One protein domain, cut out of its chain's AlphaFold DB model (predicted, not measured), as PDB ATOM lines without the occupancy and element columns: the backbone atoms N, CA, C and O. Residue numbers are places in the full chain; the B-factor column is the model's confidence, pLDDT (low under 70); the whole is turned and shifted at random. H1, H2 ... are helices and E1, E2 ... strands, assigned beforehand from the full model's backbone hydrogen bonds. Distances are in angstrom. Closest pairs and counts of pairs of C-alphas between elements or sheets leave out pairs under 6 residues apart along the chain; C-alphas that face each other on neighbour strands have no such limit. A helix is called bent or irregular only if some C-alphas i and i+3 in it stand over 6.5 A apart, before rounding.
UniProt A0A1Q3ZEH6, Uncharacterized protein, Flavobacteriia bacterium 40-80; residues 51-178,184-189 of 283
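This is residues 51 to 178 and 184 to 189 of the 283 residues of an uncharacterized protein of Flavobacteriia bacterium 40-80 (UniProt A0A1Q3ZEH6). Two strongly twisted four-stranded sheets, E1 to E4 and E5 to E8, overlap as a sandwich that is partly face to face, their strands at 7 degrees to each other. H1 covers part of the first sheet, on the face turned away from the second, with H3 on the same face but beside the strands; H2 lies between these helices along the chain, and H4 lies by itself beyond a cut. The 134 printed residues hold three named helices, eight strands and a last helix in that order, a mixed class; each sheet is antiparallel, in order E1 E2 E3 E4 and E5 E6 E7 E8. The whole is compact, with a radius of gyration of the C-alphas of 16.3 A, and only just flat, spanning 52 by 35 by 18 A.

H1, residues 51 to 62, is on the sheet of E1, residues 81 to 84, E2, 93 to 99, E3, 107 to 115, and E4, 118 to 126, at a height over the sheet of 9.0 A. H3, residues 71 to 80, is on the same face, over none of the strands; its closest C-alphas to E2 are those of Asp 80 and Gly 98, 5.2 A apart. H2, residues 64 to 67, is close to H1 but not clearly touching, with C-alphas 60 and 66 at 5.6 A. E1 to E4 form a meander, each strand the antiparallel neighbour of the one before: N 82 and O 95 are 2.8 A apart, N 96 and O 110 2.8 A, and N 109 and O 125 2.8 A. E5, residues 128 to 133, E6, 138 to 143, E7, 151 to 160, and E8, 163 to 173, form a second meander, with N 130 and O 140, N 141 and O 155, and N 154 and O 170 at 2.8, 2.8 and 2.9 A. Between the sheets, the closest C-alphas of E4 and E8 are those of Glu 122 and Ala 164, 5.8 A apart. H4, residues 184 to 189, is apart from E7. In H1 every O i to N i+4 pair is within hydrogen-bond range; H3 has 2 of 6, with 5 of 7 O i to N i+3 pairs, H4 has 1 of 2, and H2 is too short for one.

H1 begins at C-alpha 51 (-24.303, -42.688, 16.307) and is 16.5 A long. H3, 15.7 A, is irregular: C-alphas 72 and 75 are 7.7 A apart. E3 measures 26.0 A, E7 29.2 A and E8 30.2 A. H4 ends at C-alpha 189 (-51.166, -63.951, -12.321).

The C-alphas farthest apart, Arg 51 and Gly 178, are 52.6 A apart. Residues 179 to 183 are not printed, a gap of 12.9 A between C-alphas 178 and 184. Of the links printed whole, none is long. pLDDT is under 70 at residues 63 to 71, 101 to 104, 146 to 149, 174 to 178 and 184 to 189.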
ATOM      1  N   ARG A  51     -24.929 -42.171  17.535       85.50
ATOM      2  CA  ARG A  51     -24.303 -42.688  16.307       85.50
ATOM      3  C   ARG A  51     -25.309 -42.825  15.162       85.50
ATOM      4  O   ARG A  51     -25.003 -42.415  14.046       85.50
ATOM      5  N   GLU A  52     -26.492 -43.364  15.434       84.06
ATOM      6  CA  GLU A  52     -27.571 -43.508  14.444       84.06
ATOM      7  C   GLU A  52     -28.063 -42.144  13.958       84.06
ATOM      8  O   GLU A  52     -28.158 -41.916  12.754       84.06
ATOM      9  N   ARG A  53     -28.268 -41.189  14.879       85.12
ATOM     10  CA  ARG A  53     -28.641 -39.809  14.526       85.12
ATOM     11  C   ARG A  53     -27.604 -39.144  13.624       85.12
ATOM     12  O   ARG A  53     -27.977 -38.519  12.639       85.12
ATOM     13  N   GLU A  54     -26.317 -39.271  13.942       87.88
ATOM     14  CA  GLU A  54     -25.245 -38.709  13.108       87.88
ATOM     15  C   GLU A  54     -25.141 -39.414  11.746       87.88
ATOM     16  O   GLU A  54     -24.885 -38.760  10.737       87.88
ATOM     17  N   SER A  55     -25.417 -40.721  11.687       86.12
ATOM     18  CA  SER A  55     -25.460 -41.469  10.423       86.12
ATOM     19  C   SER A  55     -26.604 -40.984   9.531       86.12
ATOM     20  O   SER A  55     -26.373 -40.692   8.361       86.12
ATOM     21  N   ILE A  56     -27.808 -40.796  10.090       84.81
ATOM     22  CA  ILE A  56     -28.947 -40.230   9.354       84.81
ATOM     23  C   ILE A  56     -28.662 -38.795   8.917       84.81
ATOM     24  O   ILE A  56     -28.927 -38.461   7.768       84.81
ATOM     25  N   LYS A  57     -28.100 -37.941   9.786       85.81
ATOM     26  CA  LYS A  57     -27.725 -36.569   9.399       85.81
ATOM     27  C   LYS A  57     -26.792 -36.561   8.200       85.81
ATOM     28  O   LYS A  57     -27.012 -35.773   7.290       85.81
ATOM     29  N   LYS A  58     -25.783 -37.436   8.202       85.56
ATOM     30  CA  LYS A  58     -24.835 -37.565   7.098       85.56
ATOM     31  C   LYS A  58     -25.518 -38.050   5.818       85.56
ATOM     32  O   LYS A  58     -25.324 -37.467   4.760       85.56
ATOM     33  N   ILE A  59     -26.347 -39.089   5.918       82.81
ATOM     34  CA  ILE A  59     -27.120 -39.599   4.777       82.81
ATOM     35  C   ILE A  59     -27.996 -38.493   4.196       82.81
ATOM     36  O   ILE A  59     -27.969 -38.252   2.995       82.81
ATOM     37  N   LEU A  60     -28.734 -37.785   5.050       77.06
ATOM     38  CA  LEU A  60     -29.569 -36.677   4.625       77.06
ATOM     39  C   LEU A  60     -28.731 -35.576   3.973       77.06
ATOM     40  O   LEU A  60     -29.041 -35.202   2.847       77.06
ATOM     41  N   SER A  61     -27.645 -35.114   4.597       77.00
ATOM     42  CA  SER A  61     -26.797 -34.055   4.030       77.00
ATOM     43  C   SER A  61     -26.207 -34.406   2.664       77.00
ATOM     44  O   SER A  61     -25.999 -33.512   1.848       77.00
ATOM     45  N   ASP A  62     -25.961 -35.693   2.412       70.06
ATOM     46  CA  ASP A  62     -25.393 -36.194   1.156       70.06
ATOM     47  C   ASP A  62     -26.467 -36.429   0.075       70.06
ATOM     48  O   ASP A  62     -26.157 -36.653  -1.097       70.06
ATOM     49  N   THR A  63     -27.746 -36.364   0.444       67.31
ATOM     50  CA  THR A  63     -28.864 -36.526  -0.484       67.31
ATOM     51  C   THR A  63     -29.427 -35.184  -0.935       67.31
ATOM     52  O   THR A  63     -29.531 -34.232  -0.164       67.31
ATOM     53  N   VAL A  64     -29.889 -35.129  -2.190       63.91
ATOM     54  CA  VAL A  64     -30.618 -33.969  -2.739       63.91
ATOM     55  C   VAL A  64     -31.822 -33.596  -1.863       63.91
ATOM     56  O   VAL A  64     -32.207 -32.433  -1.829       63.91
ATOM     57  N   TYR A  65     -32.358 -34.551  -1.095       60.84
ATOM     58  CA  TYR A  65     -33.451 -34.332  -0.154       60.84
ATOM     59  C   TYR A  65     -33.158 -33.146   0.759       60.84
ATOM     60  O   TYR A  65     -33.940 -32.206   0.788       60.84
ATOM     61  N   PHE A  66     -31.996 -33.097   1.411       60.84
ATOM     62  CA  PHE A  66     -31.700 -32.049   2.391       60.84
ATOM     63  C   PHE A  66     -31.506 -30.659   1.780       60.84
ATOM     64  O   PHE A  66     -31.641 -29.668   2.488       60.84
ATOM     65  N   GLN A  67     -31.273 -30.547   0.466       62.16
ATOM     66  CA  GLN A  67     -31.257 -29.238  -0.197       62.16
ATOM     67  C   GLN A  67     -32.648 -28.589  -0.227       62.16
ATOM     68  O   GLN A  67     -32.748 -27.366  -0.277       62.16
ATOM     69  N   CYS A  68     -33.715 -29.389  -0.169       58.91
ATOM     70  CA  CYS A  68     -35.094 -28.906  -0.130       58.91
ATOM     71  C   CYS A  68     -35.610 -28.651   1.294       58.91
ATOM     72  O   CYS A  68     -36.714 -28.127   1.445       58.91
ATOM     73  N   TYR A  69     -34.846 -29.008   2.332       62.62
ATOM     74  CA  TYR A  69     -35.306 -28.968   3.716       62.62
ATOM     75  C   TYR A  69     -34.448 -28.049   4.572       62.62
ATOM     76  O   TYR A  69     -33.250 -28.260   4.751       62.62
ATOM     77  N   GLU A  70     -35.083 -27.053   5.180       64.00
ATOM     78  CA  GLU A  70     -34.453 -26.286   6.247       64.00
ATOM     79  C   GLU A  70     -34.119 -27.222   7.420       64.00
ATOM     80  O   GLU A  70     -34.939 -28.043   7.845       64.00
ATOM     81  N   SER A  71     -32.900 -27.092   7.953       65.44
ATOM     82  CA  SER A  71     -32.345 -27.971   8.997       65.44
ATOM     83  C   SER A  71     -33.214 -28.106  10.259       65.44
ATOM     84  O   SER A  71     -33.075 -29.075  11.006       65.44
ATOM     85  N   GLU A  72     -34.134 -27.165  10.480       71.19
ATOM     86  CA  GLU A  72     -35.024 -27.098  11.641       71.19
ATOM     87  C   GLU A  72     -36.061 -28.235  11.681       71.19
ATOM     88  O   GLU A  72     -36.575 -28.567  12.747       71.19
ATOM     89  N   TYR A  73     -36.323 -28.898  10.549       74.19
ATOM     90  CA  TYR A  73     -37.325 -29.967  10.451       74.19
ATOM     91  C   TYR A  73     -36.753 -31.387  10.578       74.19
ATOM     92  O   TYR A  73     -37.502 -32.357  10.458       74.19
ATOM     93  N   PHE A  74     -35.453 -31.541  10.855       76.75
ATOM     94  CA  PHE A  74     -34.779 -32.847  10.938       76.75
ATOM     95  C   PHE A  74     -35.513 -33.858  11.838       76.75
ATOM     96  O   PHE A  74     -35.720 -35.005  11.448       76.75
ATOM     97  N   GLU A  75     -35.971 -33.427  13.017       80.12
ATOM     98  CA  GLU A  75     -36.657 -34.298  13.986       80.12
ATOM     99  C   GLU A  75     -38.028 -34.801  13.493       80.12
ATOM    100  O   GLU A  75     -38.516 -35.828  13.966       80.12
ATOM    101  N   ILE A  76     -38.658 -34.109  12.536       78.50
ATOM    102  CA  ILE A  76     -39.903 -34.578  11.915       78.50
ATOM    103  C   ILE A  76     -39.599 -35.760  10.993       78.50
ATOM    104  O   ILE A  76     -40.269 -36.787  11.089       78.50
ATOM    105  N   TYR A  77     -38.553 -35.641  10.173       77.56
ATOM    106  CA  TYR A  77     -38.170 -36.664   9.196       77.56
ATOM    107  C   TYR A  77     -37.560 -37.908   9.824       77.56
ATOM    108  O   TYR A  77     -37.668 -38.983   9.246       77.56
ATOM    109  N   LEU A  78     -36.982 -37.810  11.027       81.44
ATOM    110  CA  LEU A  78     -36.495 -38.982  11.767       81.44
ATOM    111  C   LEU A  78     -37.558 -40.078  11.939       81.44
ATOM    112  O   LEU A  78     -37.206 -41.232  12.152       81.44
ATOM    113  N   ARG A  79     -38.847 -39.730  11.860       83.75
ATOM    114  CA  ARG A  79     -39.963 -40.677  11.986       83.75
ATOM    115  C   ARG A  79     -40.149 -41.576  10.767       83.75
ATOM    116  O   ARG A  79     -40.789 -42.613  10.914       83.75
ATOM    117  N   ASP A  80     -39.591 -41.175   9.630       87.00
ATOM    118  CA  ASP A  80     -39.669 -41.887   8.354       87.00
ATOM    119  C   ASP A  80     -38.456 -42.815   8.153       87.00
ATOM    120  O   ASP A  80     -38.374 -43.532   7.157       87.00
ATOM    121  N   PHE A  81     -37.504 -42.799   9.095       87.81
ATOM    122  CA  PHE A  81     -36.350 -43.689   9.125       87.81
ATOM    123  C   PHE A  81     -36.590 -44.870  10.067       87.81
ATOM    124  O   PHE A  81     -37.036 -44.713  11.205       87.81
ATOM    125  N   TYR A  82     -36.208 -46.050   9.600       89.19
ATOM    126  CA  TYR A  82     -36.296 -47.314  10.308       89.19
ATOM    127  C   TYR A  82     -34.913 -47.960  10.339       89.19
ATOM    128  O   TYR A  82     -34.193 -47.928   9.340       89.19
ATOM    129  N   PHE A  83     -34.561 -48.543  11.487       89.50
ATOM    130  CA  PHE A  83     -33.352 -49.340  11.655       89.50
ATOM    131  C   PHE A  83     -33.744 -50.805  11.741       89.50
ATOM    132  O   PHE A  83     -34.451 -51.207  12.668       89.50
ATOM    133  N   ILE A  84     -33.337 -51.585  10.752       90.94
ATOM    134  CA  ILE A  84     -33.736 -52.981  10.614       90.94
ATOM    135  C   ILE A  84     -32.627 -53.735   9.891       90.94
ATOM    136  O   ILE A  84     -32.041 -53.193   8.972       90.94
ATOM    137  N   ASP A  85     -32.339 -54.952  10.332       93.31
ATOM    138  CA  ASP A  85     -31.465 -55.882   9.614       93.31
ATOM    139  C   ASP A  85     -32.237 -56.413   8.392       93.31
ATOM    140  O   ASP A  85     -33.244 -57.116   8.559       93.31
ATOM    141  N   LEU A  86     -31.860 -55.969   7.188       93.88
ATOM    142  CA  LEU A  86     -32.534 -56.323   5.935       93.88
ATOM    143  C   LEU A  86     -31.858 -57.493   5.230       93.88
ATOM    144  O   LEU A  86     -32.560 -58.273   4.588       93.88
ATOM    145  N   ASP A  87     -30.534 -57.611   5.321       94.56
ATOM    146  CA  ASP A  87     -29.751 -58.635   4.622       94.56
ATOM    147  C   ASP A  87     -29.412 -59.868   5.483       94.56
ATOM    148  O   ASP A  87     -28.956 -60.890   4.956       94.56
ATOM    149  N   GLY A  88     -29.745 -59.833   6.775       93.00
ATOM    150  CA  GLY A  88     -29.583 -60.929   7.722       93.00
ATOM    151  C   GLY A  88     -28.175 -61.042   8.305       93.00
ATOM    152  O   GLY A  88     -27.826 -62.112   8.820       93.00
ATOM    153  N   ASP A  89     -27.344 -60.002   8.205       94.12
ATOM    154  CA  ASP A  89     -25.975 -60.003   8.723       94.12
ATOM    155  C   ASP A  89     -25.858 -59.592  10.207       94.12
ATOM    156  O   ASP A  89     -24.770 -59.665  10.787       94.12
ATOM    157  N   SER A  90     -26.995 -59.310  10.859       91.69
ATOM    158  CA  SER A  90     -27.135 -58.850  12.250       91.69
ATOM    159  C   SER A  90     -26.697 -57.411  12.534       91.69
ATOM    160  O   SER A  90     -26.831 -56.971  13.683       91.69
ATOM    161  N   ASP A  91     -26.224 -56.662  11.538       92.38
ATOM    162  CA  ASP A  91     -26.052 -55.220  11.640       92.38
ATOM    163  C   ASP A  91     -27.348 -54.495  11.230       92.38
ATOM    164  O   ASP A  91     -28.198 -54.996  10.501       92.38
ATOM    165  N   LEU A  92     -27.571 -53.297  11.783       92.31
ATOM    166  CA  LEU A  92     -28.765 -52.514  11.452       92.31
ATOM    167  C   LEU A  92     -28.546 -51.733  10.157       92.31
ATOM    168  O   LEU A  92     -27.641 -50.893  10.088       92.31
ATOM    169  N   ASP A  93     -29.442 -51.936   9.197       93.50
ATOM    170  CA  ASP A  93     -29.566 -51.133   7.986       93.50
ATOM    171  C   ASP A  93     -30.499 -49.948   8.205       93.50
ATOM    172  O   ASP A  93     -31.232 -49.866   9.195       93.50
ATOM    173  N   ILE A  94     -30.478 -49.007   7.261       92.56
ATOM    174  CA  ILE A  94     -31.364 -47.846   7.278       92.56
ATOM    175  C   ILE A  94     -32.358 -47.948   6.130       92.56
ATOM    176  O   ILE A  94     -31.997 -47.909   4.954       92.56
ATOM    177  N   LEU A  95     -33.633 -47.976   6.492       92.75
ATOM    178  CA  LEU A  95     -34.761 -47.899   5.580       92.75
ATOM    179  C   LEU A  95     -35.444 -46.547   5.760       92.75
ATOM    180  O   LEU A  95     -35.883 -46.205   6.853       92.75
ATOM    181  N   TYR A  96     -35.534 -45.770   4.691       91.06
ATOM    182  CA  TYR A  96     -36.333 -44.554   4.637       91.06
ATOM    183  C   TYR A  96     -37.621 -44.841   3.869       91.06
ATOM    184  O   TYR A  96     -37.557 -45.343   2.749       91.06
ATOM    185  N   ASN A  97     -38.767 -44.504   4.456       90.38
ATOM    186  CA  ASN A  97     -40.076 -44.560   3.812       90.38
ATOM    187  C   ASN A  97     -40.846 -43.289   4.157       90.38
ATOM    188  O   ASN A  97     -41.442 -43.183   5.228       90.38
ATOM    189  N   GLY A  98     -40.792 -42.311   3.261       87.75
ATOM    190  CA  GLY A  98     -41.348 -40.988   3.512       87.75
ATOM    191  C   GLY A  98     -41.604 -40.221   2.227       87.75
ATOM    192  O   GLY A  98     -41.587 -40.776   1.133       87.75
ATOM    193  N   ARG A  99     -41.881 -38.923   2.344       82.50
ATOM    194  CA  ARG A  99     -42.200 -38.077   1.185       82.50
ATOM    195  C   ARG A  99     -40.949 -37.447   0.601       82.50
ATOM    196  O   ARG A  99     -40.161 -36.857   1.331       82.50
ATOM    197  N   LEU A 100     -40.849 -37.454  -0.730       74.25
ATOM    198  CA  LEU A 100     -39.758 -36.791  -1.452       74.25
ATOM    199  C   LEU A 100     -39.728 -35.271  -1.222       74.25
ATOM    200  O   LEU A 100     -38.659 -34.669  -1.203       74.25
ATOM    201  N   CYS A 101     -40.906 -34.651  -1.117       69.88
ATOM    202  CA  CYS A 101     -41.097 -33.222  -0.876       69.88
ATOM    203  C   CYS A 101     -42.365 -33.018  -0.024       69.88
ATOM    204  O   CYS A 101     -43.386 -33.660  -0.299       69.88
ATOM    205  N   PRO A 102     -42.376 -32.121   0.983       67.56
ATOM    206  CA  PRO A 102     -43.577 -31.817   1.751       67.56
ATOM    207  C   PRO A 102     -44.664 -31.287   0.830       67.56
ATOM    208  O   PRO A 102     -44.400 -30.489  -0.067       67.56
ATOM    209  N   GLY A 103     -45.896 -31.722   1.065       69.06
ATOM    210  CA  GLY A 103     -47.047 -31.305   0.267       69.06
ATOM    211  C   GLY A 103     -47.241 -32.065  -1.047       69.06
ATOM    212  O   GLY A 103     -48.285 -31.886  -1.664       69.06
ATOM    213  N   TYR A 104     -46.317 -32.945  -1.444       69.88
ATOM    214  CA  TYR A 104     -46.522 -33.862  -2.567       69.88
ATOM    215  C   TYR A 104     -46.977 -35.240  -2.074       69.88
ATOM    216  O   TYR A 104     -46.606 -35.679  -0.984       69.88
ATOM    217  N   GLU A 105     -47.788 -35.916  -2.888       71.75
ATOM    218  CA  GLU A 105     -48.257 -37.291  -2.641       71.75
ATOM    219  C   GLU A 105     -47.189 -38.344  -2.967       71.75
ATOM    220  O   GLU A 105     -47.343 -39.509  -2.616       71.75
ATOM    221  N   SER A 106     -46.100 -37.943  -3.628       76.62
ATOM    222  CA  SER A 106     -45.018 -38.845  -4.007       76.62
ATOM    223  C   SER A 106     -44.228 -39.298  -2.782       76.62
ATOM    224  O   SER A 106     -43.429 -38.549  -2.207       76.62
ATOM    225  N   GLU A 107     -44.447 -40.552  -2.414       87.38
ATOM    226  CA  GLU A 107     -43.640 -41.273  -1.440       87.38
ATOM    227  C   GLU A 107     -42.362 -41.808  -2.094       87.38
ATOM    228  O   GLU A 107     -42.229 -41.898  -3.320       87.38
ATOM    229  N   LEU A 108     -41.387 -42.110  -1.253       89.19
ATOM    230  CA  LEU A 108     -40.065 -42.551  -1.625       89.19
ATOM    231  C   LEU A 108     -39.579 -43.589  -0.613       89.19
ATOM    232  O   LEU A 108     -39.572 -43.346   0.596       89.19
ATOM    233  N   VAL A 109     -39.072 -44.694  -1.150       92.25
ATOM    234  CA  VAL A 109     -38.355 -45.728  -0.413       92.25
ATOM    235  C   VAL A 109     -36.873 -45.660  -0.763       92.25
ATOM    236  O   VAL A 109     -36.495 -45.746  -1.936       92.25
ATOM    237  N   VAL A 110     -36.021 -45.528   0.252       92.75
ATOM    238  CA  VAL A 110     -34.561 -45.604   0.098       92.75
ATOM    239  C   VAL A 110     -34.007 -46.600   1.098       92.75
ATOM    240  O   VAL A 110     -34.352 -46.544   2.275       92.75
ATOM    241  N   VAL A 111     -33.126 -47.485   0.639       93.81
ATOM    242  CA  VAL A 111     -32.450 -48.455   1.505       93.81
ATOM    243  C   VAL A 111     -30.956 -48.216   1.486       93.81
ATOM    244  O   VAL A 111     -30.352 -48.107   0.415       93.81
ATOM    245  N   TYR A 112     -30.374 -48.175   2.678       93.81
ATOM    246  CA  TYR A 112     -28.941 -48.158   2.895       93.81
ATOM    247  C   TYR A 112     -28.524 -49.387   3.691       93.81
ATOM    248  O   TYR A 112     -28.909 -49.502   4.851       93.81
ATOM    249  N   ILE A 113     -27.695 -50.236   3.089       94.38
ATOM    250  CA  ILE A 113     -27.129 -51.410   3.753       94.38
ATOM    251  C   ILE A 113     -25.841 -51.024   4.476       94.38
ATOM    252  O   ILE A 113     -25.002 -50.297   3.925       94.38
ATOM    253  N   ASN A 114     -25.696 -51.459   5.722       93.12
ATOM    254  CA  ASN A 114     -24.532 -51.198   6.549       93.12
ATOM    255  C   ASN A 114     -23.434 -52.233   6.289       93.12
ATOM    256  O   ASN A 114     -23.420 -53.301   6.878       93.12
ATOM    257  N   LYS A 115     -22.432 -51.877   5.483       91.88
ATOM    258  CA  LYS A 115     -21.262 -52.732   5.252       91.88
ATOM    259  C   LYS A 115     -20.079 -52.222   6.058       91.88
ATOM    260  O   LYS A 115     -19.515 -51.166   5.756       91.88
ATOM    261  N   GLU A 116     -19.710 -52.964   7.100       90.94
ATOM    262  CA  GLU A 116     -18.557 -52.667   7.964       90.94
ATOM    263  C   GLU A 116     -18.616 -51.257   8.593       90.94
ATOM    264  O   GLU A 116     -17.619 -50.533   8.695       90.94
ATOM    265  N   GLY A 117     -19.810 -50.819   9.002       88.12
ATOM    266  CA  GLY A 117     -20.037 -49.499   9.592       88.12
ATOM    267  C   GLY A 117     -20.190 -48.361   8.579       88.12
ATOM    268  O   GLY A 117     -20.227 -47.194   8.991       88.12
ATOM    269  N   LYS A 118     -20.259 -48.665   7.276       90.38
ATOM    270  CA  LYS A 118     -20.539 -47.704   6.203       90.38
ATOM    271  C   LYS A 118     -21.873 -48.026   5.540       90.38
ATOM    272  O   LYS A 118     -22.062 -49.104   4.998       90.38
ATOM    273  N   TYR A 119     -22.754 -47.034   5.501       91.19
ATOM    274  CA  TYR A 119     -24.034 -47.129   4.811       91.19
ATOM    275  C   TYR A 119     -23.868 -46.921   3.303       91.19
ATOM    276  O   TYR A 119     -23.401 -45.865   2.867       91.19
ATOM    277  N   ILE A 120     -24.262 -47.920   2.516       91.38
ATOM    278  CA  ILE A 120     -24.241 -47.912   1.051       91.38
ATOM    279  C   ILE A 120     -25.682 -47.930   0.554       91.38
ATOM    280  O   ILE A 120     -26.463 -48.786   0.949       91.38
ATOM    281  N   ARG A 121     -26.045 -46.981  -0.313       92.75
ATOM    282  CA  ARG A 121     -27.391 -46.918  -0.891       92.75
ATOM    283  C   ARG A 121     -27.579 -48.034  -1.918       92.75
ATOM    284  O   ARG A 121     -26.965 -47.976  -2.980       92.75
ATOM    285  N   GLU A 122     -28.467 -48.972  -1.625       91.44
ATOM    286  CA  GLU A 122     -28.762 -50.126  -2.485       91.44
ATOM    287  C   GLU A 122     -30.082 -49.949  -3.253       91.44
ATOM    288  O   GLU A 122     -30.167 -50.297  -4.427       91.44
ATOM    289  N   ILE A 123     -31.103 -49.337  -2.638       91.12
ATOM    290  CA  ILE A 123     -32.408 -49.117  -3.283       91.12
ATOM    291  C   ILE A 123     -32.760 -47.637  -3.297       91.12
ATOM    292  O   ILE A 123     -32.597 -46.925  -2.306       91.12
ATOM    293  N   PHE A 124     -33.306 -47.205  -4.430       91.19
ATOM    294  CA  PHE A 124     -33.987 -45.932  -4.610       91.19
ATOM    295  C   PHE A 124     -35.258 -46.198  -5.415       91.19
ATOM    296  O   PHE A 124     -35.183 -46.557  -6.592       91.19
ATOM    297  N   HIS A 125     -36.424 -46.054  -4.793       90.62
ATOM    298  CA  HIS A 125     -37.696 -46.398  -5.417       90.62
ATOM    299  C   HIS A 125     -38.766 -45.352  -5.104       90.62
ATOM    300  O   HIS A 125     -39.060 -45.087  -3.943       90.62
ATOM    301  N   ASN A 126     -39.378 -44.774  -6.138       89.62
ATOM    302  CA  ASN A 126     -40.533 -43.894  -5.963       89.62
ATOM    303  C   ASN A 126     -41.738 -44.743  -5.574       89.62
ATOM    304  O   ASN A 126     -42.127 -45.617  -6.342       89.62
ATOM    305  N   GLY A 127     -42.345 -44.480  -4.428       90.75
ATOM    306  CA  GLY A 127     -43.449 -45.265  -3.900       90.75
ATOM    307  C   GLY A 127     -43.362 -45.429  -2.392       90.75
ATOM    308  O   GLY A 127     -42.586 -44.757  -1.724       90.75
ATOM    309  N   ARG A 128     -44.145 -46.359  -1.870       90.69
ATOM    310  CA  ARG A 128     -44.151 -46.749  -0.462       90.69
ATOM    311  C   ARG A 128     -43.898 -48.221  -0.308       90.69
ATOM    312  O   ARG A 128     -44.103 -49.007  -1.235       90.69
ATOM    313  N   ILE A 129     -43.532 -48.597   0.900       92.12
ATOM    314  CA  ILE A 129     -43.458 -49.999   1.259       92.12
ATOM    315  C   ILE A 129     -44.870 -50.541   1.484       92.12
ATOM    316  O   ILE A 129     -45.685 -49.910   2.157       92.12
ATOM    317  N   LEU A 130     -45.146 -51.709   0.912       90.81
ATOM    318  CA  LEU A 130     -46.340 -52.498   1.188       90.81
ATOM    319  C   LEU A 130     -46.095 -53.551   2.256       90.81
ATOM    320  O   LEU A 130     -46.952 -53.746   3.105       90.81
ATOM    321  N   ASP A 131     -44.964 -54.252   2.178       91.31
ATOM    322  CA  ASP A 131     -44.666 -55.371   3.065       91.31
ATOM    323  C   ASP A 131     -43.158 -55.637   3.139       91.31
ATOM    324  O   ASP A 131     -42.401 -55.262   2.236       91.31
ATOM    325  N   PHE A 132     -42.735 -56.306   4.209       91.62
ATOM    326  CA  PHE A 132     -41.397 -56.865   4.340       91.62
ATOM    327  C   PHE A 132     -41.427 -58.224   5.029       91.62
ATOM    328  O   PHE A 132     -41.686 -58.336   6.231       91.62
ATOM    329  N   ASP A 133     -41.095 -59.257   4.260       89.62
ATOM    330  CA  ASP A 133     -40.984 -60.618   4.761       89.62
ATOM    331  C   ASP A 133     -39.556 -60.890   5.239       89.62
ATOM    332  O   ASP A 133     -38.637 -61.097   4.447       89.62
ATOM    333  N   ARG A 134     -39.392 -60.945   6.563       87.94
ATOM    334  CA  ARG A 134     -38.116 -61.256   7.228       87.94
ATOM    335  C   ARG A 134     -37.625 -62.679   6.999       87.94
ATOM    336  O   ARG A 134     -36.455 -62.948   7.218       87.94
ATOM    337  N   ASN A 135     -38.499 -63.616   6.633       89.00
ATOM    338  CA  ASN A 135     -38.063 -64.994   6.402       89.00
ATOM    339  C   ASN A 135     -37.362 -65.133   5.052       89.00
ATOM    340  O   ASN A 135     -36.530 -66.020   4.875       89.00
ATOM    341  N   THR A 136     -37.724 -64.276   4.097       90.62
ATOM    342  CA  THR A 136     -37.166 -64.277   2.743       90.62
ATOM    343  C   THR A 136     -36.301 -63.053   2.452       90.62
ATOM    344  O   THR A 136     -35.758 -62.969   1.354       90.62
ATOM    345  N   ASN A 137     -36.157 -62.134   3.415       93.19
ATOM    346  CA  ASN A 137     -35.500 -60.837   3.256       93.19
ATOM    347  C   ASN A 137     -36.004 -60.107   2.008       93.19
ATOM    348  O   ASN A 137     -35.228 -59.674   1.153       93.19
ATOM    349  N   ARG A 138     -37.332 -60.020   1.873       93.56
ATOM    350  CA  ARG A 138     -37.984 -59.417   0.707       93.56
ATOM    351  C   ARG A 138     -38.798 -58.198   1.072       93.56
ATOM    352  O   ARG A 138     -39.717 -58.282   1.878       93.56
ATOM    353  N   LEU A 139     -38.504 -57.089   0.404       94.50
ATOM    354  CA  LEU A 139     -39.237 -55.833   0.487       94.50
ATOM    355  C   LEU A 139     -40.161 -55.694  -0.717       94.50
ATOM    356  O   LEU A 139     -39.711 -55.715  -1.862       94.50
ATOM    357  N   LEU A 140     -41.452 -55.527  -0.458       94.19
ATOM    358  CA  LEU A 140     -42.445 -55.243  -1.481       94.19
ATOM    359  C   LEU A 140     -42.782 -53.755  -1.454       94.19
ATOM    360  O   LEU A 140     -43.263 -53.235  -0.449       94.19
ATOM    361  N   CYS A 141     -42.583 -53.079  -2.578       93.94
ATOM    362  CA  CYS A 141     -42.907 -51.675  -2.764       93.94
ATOM    363  C   CYS A 141     -44.048 -51.488  -3.761       93.94
ATOM    364  O   CYS A 141     -44.242 -52.274  -4.690       93.94
ATOM    365  N   TYR A 142     -44.770 -50.391  -3.579       91.44
ATOM    366  CA  TYR A 142     -45.835 -49.926  -4.446       91.44
ATOM    367  C   TYR A 142     -45.580 -48.492  -4.872       91.44
ATOM    368  O   TYR A 142     -45.435 -47.606  -4.032       91.44
ATOM    369  N   SER A 143     -45.605 -48.259  -6.177       89.44
ATOM    370  CA  SER A 143     -45.543 -46.936  -6.776       89.44
ATOM    371  C   SER A 143     -46.877 -46.561  -7.398       89.44
ATOM    372  O   SER A 143     -47.487 -47.351  -8.127       89.44
ATOM    373  N   TYR A 144     -47.275 -45.315  -7.160       82.38
ATOM    374  CA  TYR A 144     -48.340 -44.648  -7.889       82.38
ATOM    375  C   TYR A 144     -47.752 -43.414  -8.591       82.38
ATOM    376  O   TYR A 144     -47.544 -42.382  -7.946       82.38
ATOM    377  N   PRO A 145     -47.428 -43.504  -9.891       70.25
ATOM    378  CA  PRO A 145     -46.875 -42.407 -10.666       70.25
ATOM    379  C   PRO A 145     -47.952 -41.358 -10.983       70.25
ATOM    380  O   PRO A 145     -48.400 -41.248 -12.113       70.25
ATOM    381  N   CYS A 146     -48.347 -40.580  -9.974       69.94
ATOM    382  CA  CYS A 146     -49.225 -39.404 -10.028       69.94
ATOM    383  C   CYS A 146     -50.586 -39.553 -10.755       69.94
ATOM    384  O   CYS A 146     -50.882 -40.496 -11.480       69.94
ATOM    385  N   CYS A 147     -51.474 -38.581 -10.536       66.12
ATOM    386  CA  CYS A 147     -52.891 -38.659 -10.917       66.12
ATOM    387  C   CYS A 147     -53.173 -38.753 -12.428       66.12
ATOM    388  O   CYS A 147     -54.327 -38.939 -12.810       66.12
ATOM    389  N   SER A 148     -52.166 -38.586 -13.290       64.19
ATOM    390  CA  SER A 148     -52.322 -38.677 -14.746       64.19
ATOM    391  C   SER A 148     -52.090 -40.079 -15.302       64.19
ATOM    392  O   SER A 148     -52.479 -40.331 -16.444       64.19
ATOM    393  N   SER A 149     -51.486 -40.993 -14.534       62.34
ATOM    394  CA  SER A 149     -51.279 -42.372 -14.964       62.34
ATOM    395  C   SER A 149     -52.079 -43.331 -14.082       62.34
ATOM    396  O   SER A 149     -51.937 -43.374 -12.866       62.34
ATOM    397  N   PHE A 150     -52.947 -44.129 -14.703       72.81
ATOM    398  CA  PHE A 150     -53.702 -45.184 -14.015       72.81
ATOM    399  C   PHE A 150     -52.873 -46.467 -13.842       72.81
ATOM    400  O   PHE A 150     -53.410 -47.571 -13.788       72.81
ATOM    401  N   SER A 151     -51.548 -46.352 -13.839       79.50
ATOM    402  CA  SER A 151     -50.651 -47.488 -13.669       79.50
ATOM    403  C   SER A 151     -50.229 -47.605 -12.216       79.50
ATOM    404  O   SER A 151     -49.746 -46.651 -11.627       79.50
ATOM    405  N   HIS A 152     -50.357 -48.797 -11.658       82.38
ATOM    406  CA  HIS A 152     -49.802 -49.166 -10.366       82.38
ATOM    407  C   HIS A 152     -48.560 -50.013 -10.610       82.38
ATOM    408  O   HIS A 152     -48.618 -50.939 -11.417       82.38
ATOM    409  N   ILE A 153     -47.450 -49.723  -9.936       87.94
ATOM    410  CA  ILE A 153     -46.220 -50.511 -10.083       87.94
ATOM    411  C   ILE A 153     -45.938 -51.218  -8.766       87.94
ATOM    412  O   ILE A 153     -45.813 -50.566  -7.735       87.94
ATOM    413  N   TYR A 154     -45.801 -52.537  -8.805       89.94
ATOM    414  CA  TYR A 154     -45.416 -53.353  -7.656       89.94
ATOM    415  C   TYR A 154     -44.003 -53.859  -7.882       89.94
ATOM    416  O   TYR A 154     -43.761 -54.507  -8.890       89.94
ATOM    417  N   SER A 155     -43.070 -53.560  -6.987       92.62
ATOM    418  CA  SER A 155     -41.677 -54.002  -7.117       92.62
ATOM    419  C   SER A 155     -41.270 -54.812  -5.902       92.62
ATOM    420  O   SER A 155     -41.527 -54.385  -4.782       92.62
ATOM    421  N   SER A 156     -40.646 -55.966  -6.114       94.38
ATOM    422  CA  SER A 156     -40.091 -56.785  -5.039       94.38
ATOM    423  C   SER A 156     -38.574 -56.734  -5.088       94.38
ATOM    424  O   SER A 156     -37.983 -56.895  -6.155       94.38
ATOM    425  N   PHE A 157     -37.958 -56.502  -3.936       95.62
ATOM    426  CA  PHE A 157     -36.516 -56.482  -3.765       95.62
ATOM    427  C   PHE A 157     -36.110 -57.560  -2.770       95.62
ATOM    428  O   PHE A 157     -36.696 -57.625  -1.690       95.62
ATOM    429  N   SER A 158     -35.120 -58.375  -3.112       94.12
ATOM    430  CA  SER A 158     -34.471 -59.301  -2.184       94.12
ATOM    431  C   SER A 158     -33.154 -58.715  -1.689       94.12
ATOM    432  O   SER A 158     -32.448 -58.034  -2.437       94.12
ATOM    433  N   PHE A 159     -32.813 -58.977  -0.432       93.44
ATOM    434  CA  PHE A 159     -31.522 -58.598   0.137       93.44
ATOM    435  C   PHE A 159     -30.682 -59.845   0.364       93.44
ATOM    436  O   PHE A 159     -31.045 -60.739   1.129       93.44
ATOM    437  N   GLY A 160     -29.559 -59.905  -0.344       90.25
ATOM    438  CA  GLY A 160     -28.472 -60.814  -0.037       90.25
ATOM    439  C   GLY A 160     -27.399 -60.092   0.768       90.25
ATOM    440  O   GLY A 160     -27.344 -58.867   0.791       90.25
ATOM    441  N   LYS A 161     -26.487 -60.875   1.343       86.94
ATOM    442  CA  LYS A 161     -25.369 -60.391   2.165       86.94
ATOM    443  C   LYS A 161     -24.548 -59.261   1.527       86.94
ATOM    444  O   LYS A 161     -23.984 -58.423   2.218       86.94
ATOM    445  N   ASP A 162     -24.422 -59.272   0.202       84.44
ATOM    446  CA  ASP A 162     -23.543 -58.344  -0.508       84.44
ATOM    447  C   ASP A 162     -24.300 -57.294  -1.329       84.44
ATOM    448  O   ASP A 162     -23.671 -56.339  -1.788       84.44
ATOM    449  N   ASN A 163     -25.609 -57.440  -1.557       87.69
ATOM    450  CA  ASN A 163     -26.376 -56.553  -2.434       87.69
ATOM    451  C   ASN A 163     -27.897 -56.702  -2.282       87.69
ATOM    452  O   ASN A 163     -28.412 -57.765  -1.937       87.69
ATOM    453  N   ALA A 164     -28.622 -55.643  -2.648       91.69
ATOM    454  CA  ALA A 164     -30.047 -55.751  -2.943       91.69
ATOM    455  C   ALA A 164     -30.263 -56.071  -4.429       91.69
ATOM    456  O   ALA A 164     -29.585 -55.527  -5.302       91.69
ATOM    457  N   CYS A 165     -31.236 -56.924  -4.731       91.56
ATOM    458  CA  CYS A 165     -31.622 -57.280  -6.092       91.56
ATOM    459  C   CYS A 165     -33.101 -56.964  -6.322       91.56
ATOM    460  O   CYS A 165     -33.940 -57.235  -5.470       91.56
ATOM    461  N   LEU A 166     -33.436 -56.402  -7.485       91.75
ATOM    462  CA  LEU A 166     -34.825 -56.315  -7.938       91.75
ATOM    463  C   LEU A 166     -35.255 -57.702  -8.434       91.75
ATOM    464  O   LEU A 166     -34.801 -58.135  -9.492       91.75
ATOM    465  N   ASP A 167     -36.140 -58.368  -7.694       86.94
ATOM    466  CA  ASP A 167     -36.676 -59.682  -8.062       86.94
ATOM    467  C   ASP A 167     -37.625 -59.548  -9.257       86.94
ATOM    468  O   ASP A 167     -37.484 -60.226 -10.274       86.94
ATOM    469  N   PHE A 168     -38.601 -58.645  -9.140       87.19
ATOM    470  CA  PHE A 168     -39.549 -58.334 -10.204       87.19
ATOM    471  C   PHE A 168     -40.137 -56.935 -10.035       87.19
ATOM    472  O   PHE A 168     -40.159 -56.369  -8.941       87.19
ATOM    473  N   SER A 169     -40.682 -56.401 -11.125       86.12
ATOM    474  CA  SER A 169     -41.534 -55.215 -11.109       86.12
ATOM    475  C   SER A 169     -42.733 -55.483 -12.003       86.12
ATOM    476  O   SER A 169     -42.526 -55.907 -13.126       86.12
ATOM    477  N   VAL A 170     -43.961 -55.296 -11.527       83.12
ATOM    478  CA  VAL A 170     -45.189 -55.539 -12.293       83.12
ATOM    479  C   VAL A 170     -45.958 -54.242 -12.430       83.12
ATOM    480  O   VAL A 170     -46.307 -53.614 -11.430       83.12
ATOM    481  N   ILE A 171     -46.264 -53.868 -13.671       84.00
ATOM    482  CA  ILE A 171     -47.124 -52.726 -13.977       84.00
ATOM    483  C   ILE A 171     -48.556 -53.225 -14.176       84.00
ATOM    484  O   ILE A 171     -48.847 -53.982 -15.100       84.00
ATOM    485  N   SER A 172     -49.463 -52.782 -13.314       78.50
ATOM    486  CA  SER A 172     -50.897 -53.001 -13.445       78.50
ATOM    487  C   SER A 172     -51.549 -51.728 -13.961       78.50
ATOM    488  O   SER A 172     -51.639 -50.737 -13.242       78.50
ATOM    489  N   PHE A 173     -52.054 -51.759 -15.190       77.62
ATOM    490  CA  PHE A 173     -52.911 -50.696 -15.697       77.62
ATOM    491  C   PHE A 173     -54.316 -50.897 -15.134       77.62
ATOM    492  O   PHE A 173     -55.002 -51.864 -15.472       77.62
ATOM    493  N   ALA A 174     -54.762 -49.980 -14.284       58.62
ATOM    494  CA  ALA A 174     -56.183 -49.774 -14.091       58.62
ATOM    495  C   ALA A 174     -56.701 -49.089 -15.362       58.62
ATOM    496  O   ALA A 174     -56.860 -47.873 -15.420       58.62
ATOM    497  N   GLU A 175     -56.940 -49.856 -16.431       46.72
ATOM    498  CA  GLU A 175     -57.846 -49.349 -17.456       46.72
ATOM    499  C   GLU A 175     -59.142 -48.931 -16.748       46.72
ATOM    500  O   GLU A 175     -59.575 -49.577 -15.788       46.72
ATOM    501  N   GLN A 176     -59.810 -47.896 -17.254       41.16
ATOM    502  CA  GLN A 176     -61.216 -47.596 -16.961       41.16
ATOM    503  C   GLN A 176     -62.160 -48.738 -17.420       41.16
ATOM    504  O   GLN A 176     -63.259 -48.520 -17.923       41.16
ATOM    505  N   LEU A 177     -61.757 -49.995 -17.264       38.00
ATOM    506  CA  LEU A 177     -62.644 -51.129 -17.276       38.00
ATOM    507  C   LEU A 177     -63.485 -51.021 -16.013       38.00
ATOM    508  O   LEU A 177     -62.984 -51.161 -14.897       38.00
ATOM    509  N   GLY A 178     -64.781 -50.765 -16.197       40.03
ATOM    510  CA  GLY A 178     -65.744 -50.844 -15.108       40.03
ATOM    511  C   GLY A 178     -65.512 -52.114 -14.268       40.03
ATOM    512  O   GLY A 178     -65.063 -53.127 -14.814       40.03
ATOM    513  N   LYS A 184     -60.904 -61.323 -12.698       40.59
ATOM    514  CA  LYS A 184     -60.711 -62.605 -13.385       40.59
ATOM    515  C   LYS A 184     -59.283 -62.805 -13.902       40.59
ATOM    516  O   LYS A 184     -58.896 -63.948 -14.112       40.59
ATOM    517  N   ARG A 185     -58.514 -61.724 -14.101       41.44
ATOM    518  CA  ARG A 185     -57.134 -61.782 -14.620       41.44
ATOM    519  C   ARG A 185     -56.072 -61.778 -13.512       41.44
ATOM    520  O   ARG A 185     -55.106 -62.524 -13.618       41.44
ATOM    521  N   GLN A 186     -56.256 -61.031 -12.420       39.28
ATOM    522  CA  GLN A 186     -55.231 -60.934 -11.362       39.28
ATOM    523  C   GLN A 186     -55.084 -62.200 -10.498       39.28
ATOM    524  O   GLN A 186     -53.972 -62.549 -10.111       39.28
ATOM    525  N   SER A 187     -56.164 -62.954 -10.266       33.88
ATOM    526  CA  SER A 187     -56.096 -64.243  -9.549       33.88
ATOM    527  C   SER A 187     -55.378 -65.357 -10.333       33.88
ATOM    528  O   SER A 187     -54.970 -66.355  -9.742       33.88
ATOM    529  N   GLN A 188     -55.183 -65.186 -11.648       35.38
ATOM    530  CA  GLN A 188     -54.387 -66.094 -12.485       35.38
ATOM    531  C   GLN A 188     -52.893 -65.729 -12.507       35.38
ATOM    532  O   GLN A 188     -52.061 -66.622 -12.627       35.38
ATOM    533  N   LEU A 189     -52.550 -64.448 -12.337       37.16
ATOM    534  CA  LEU A 189     -51.166 -63.951 -12.321       37.16
ATOM    535  C   LEU A 189     -50.404 -64.332 -11.040       37.16
ATOM    536  O   LEU A 189     -49.207 -64.583 -11.092       37.16
TER     537      LEU A 189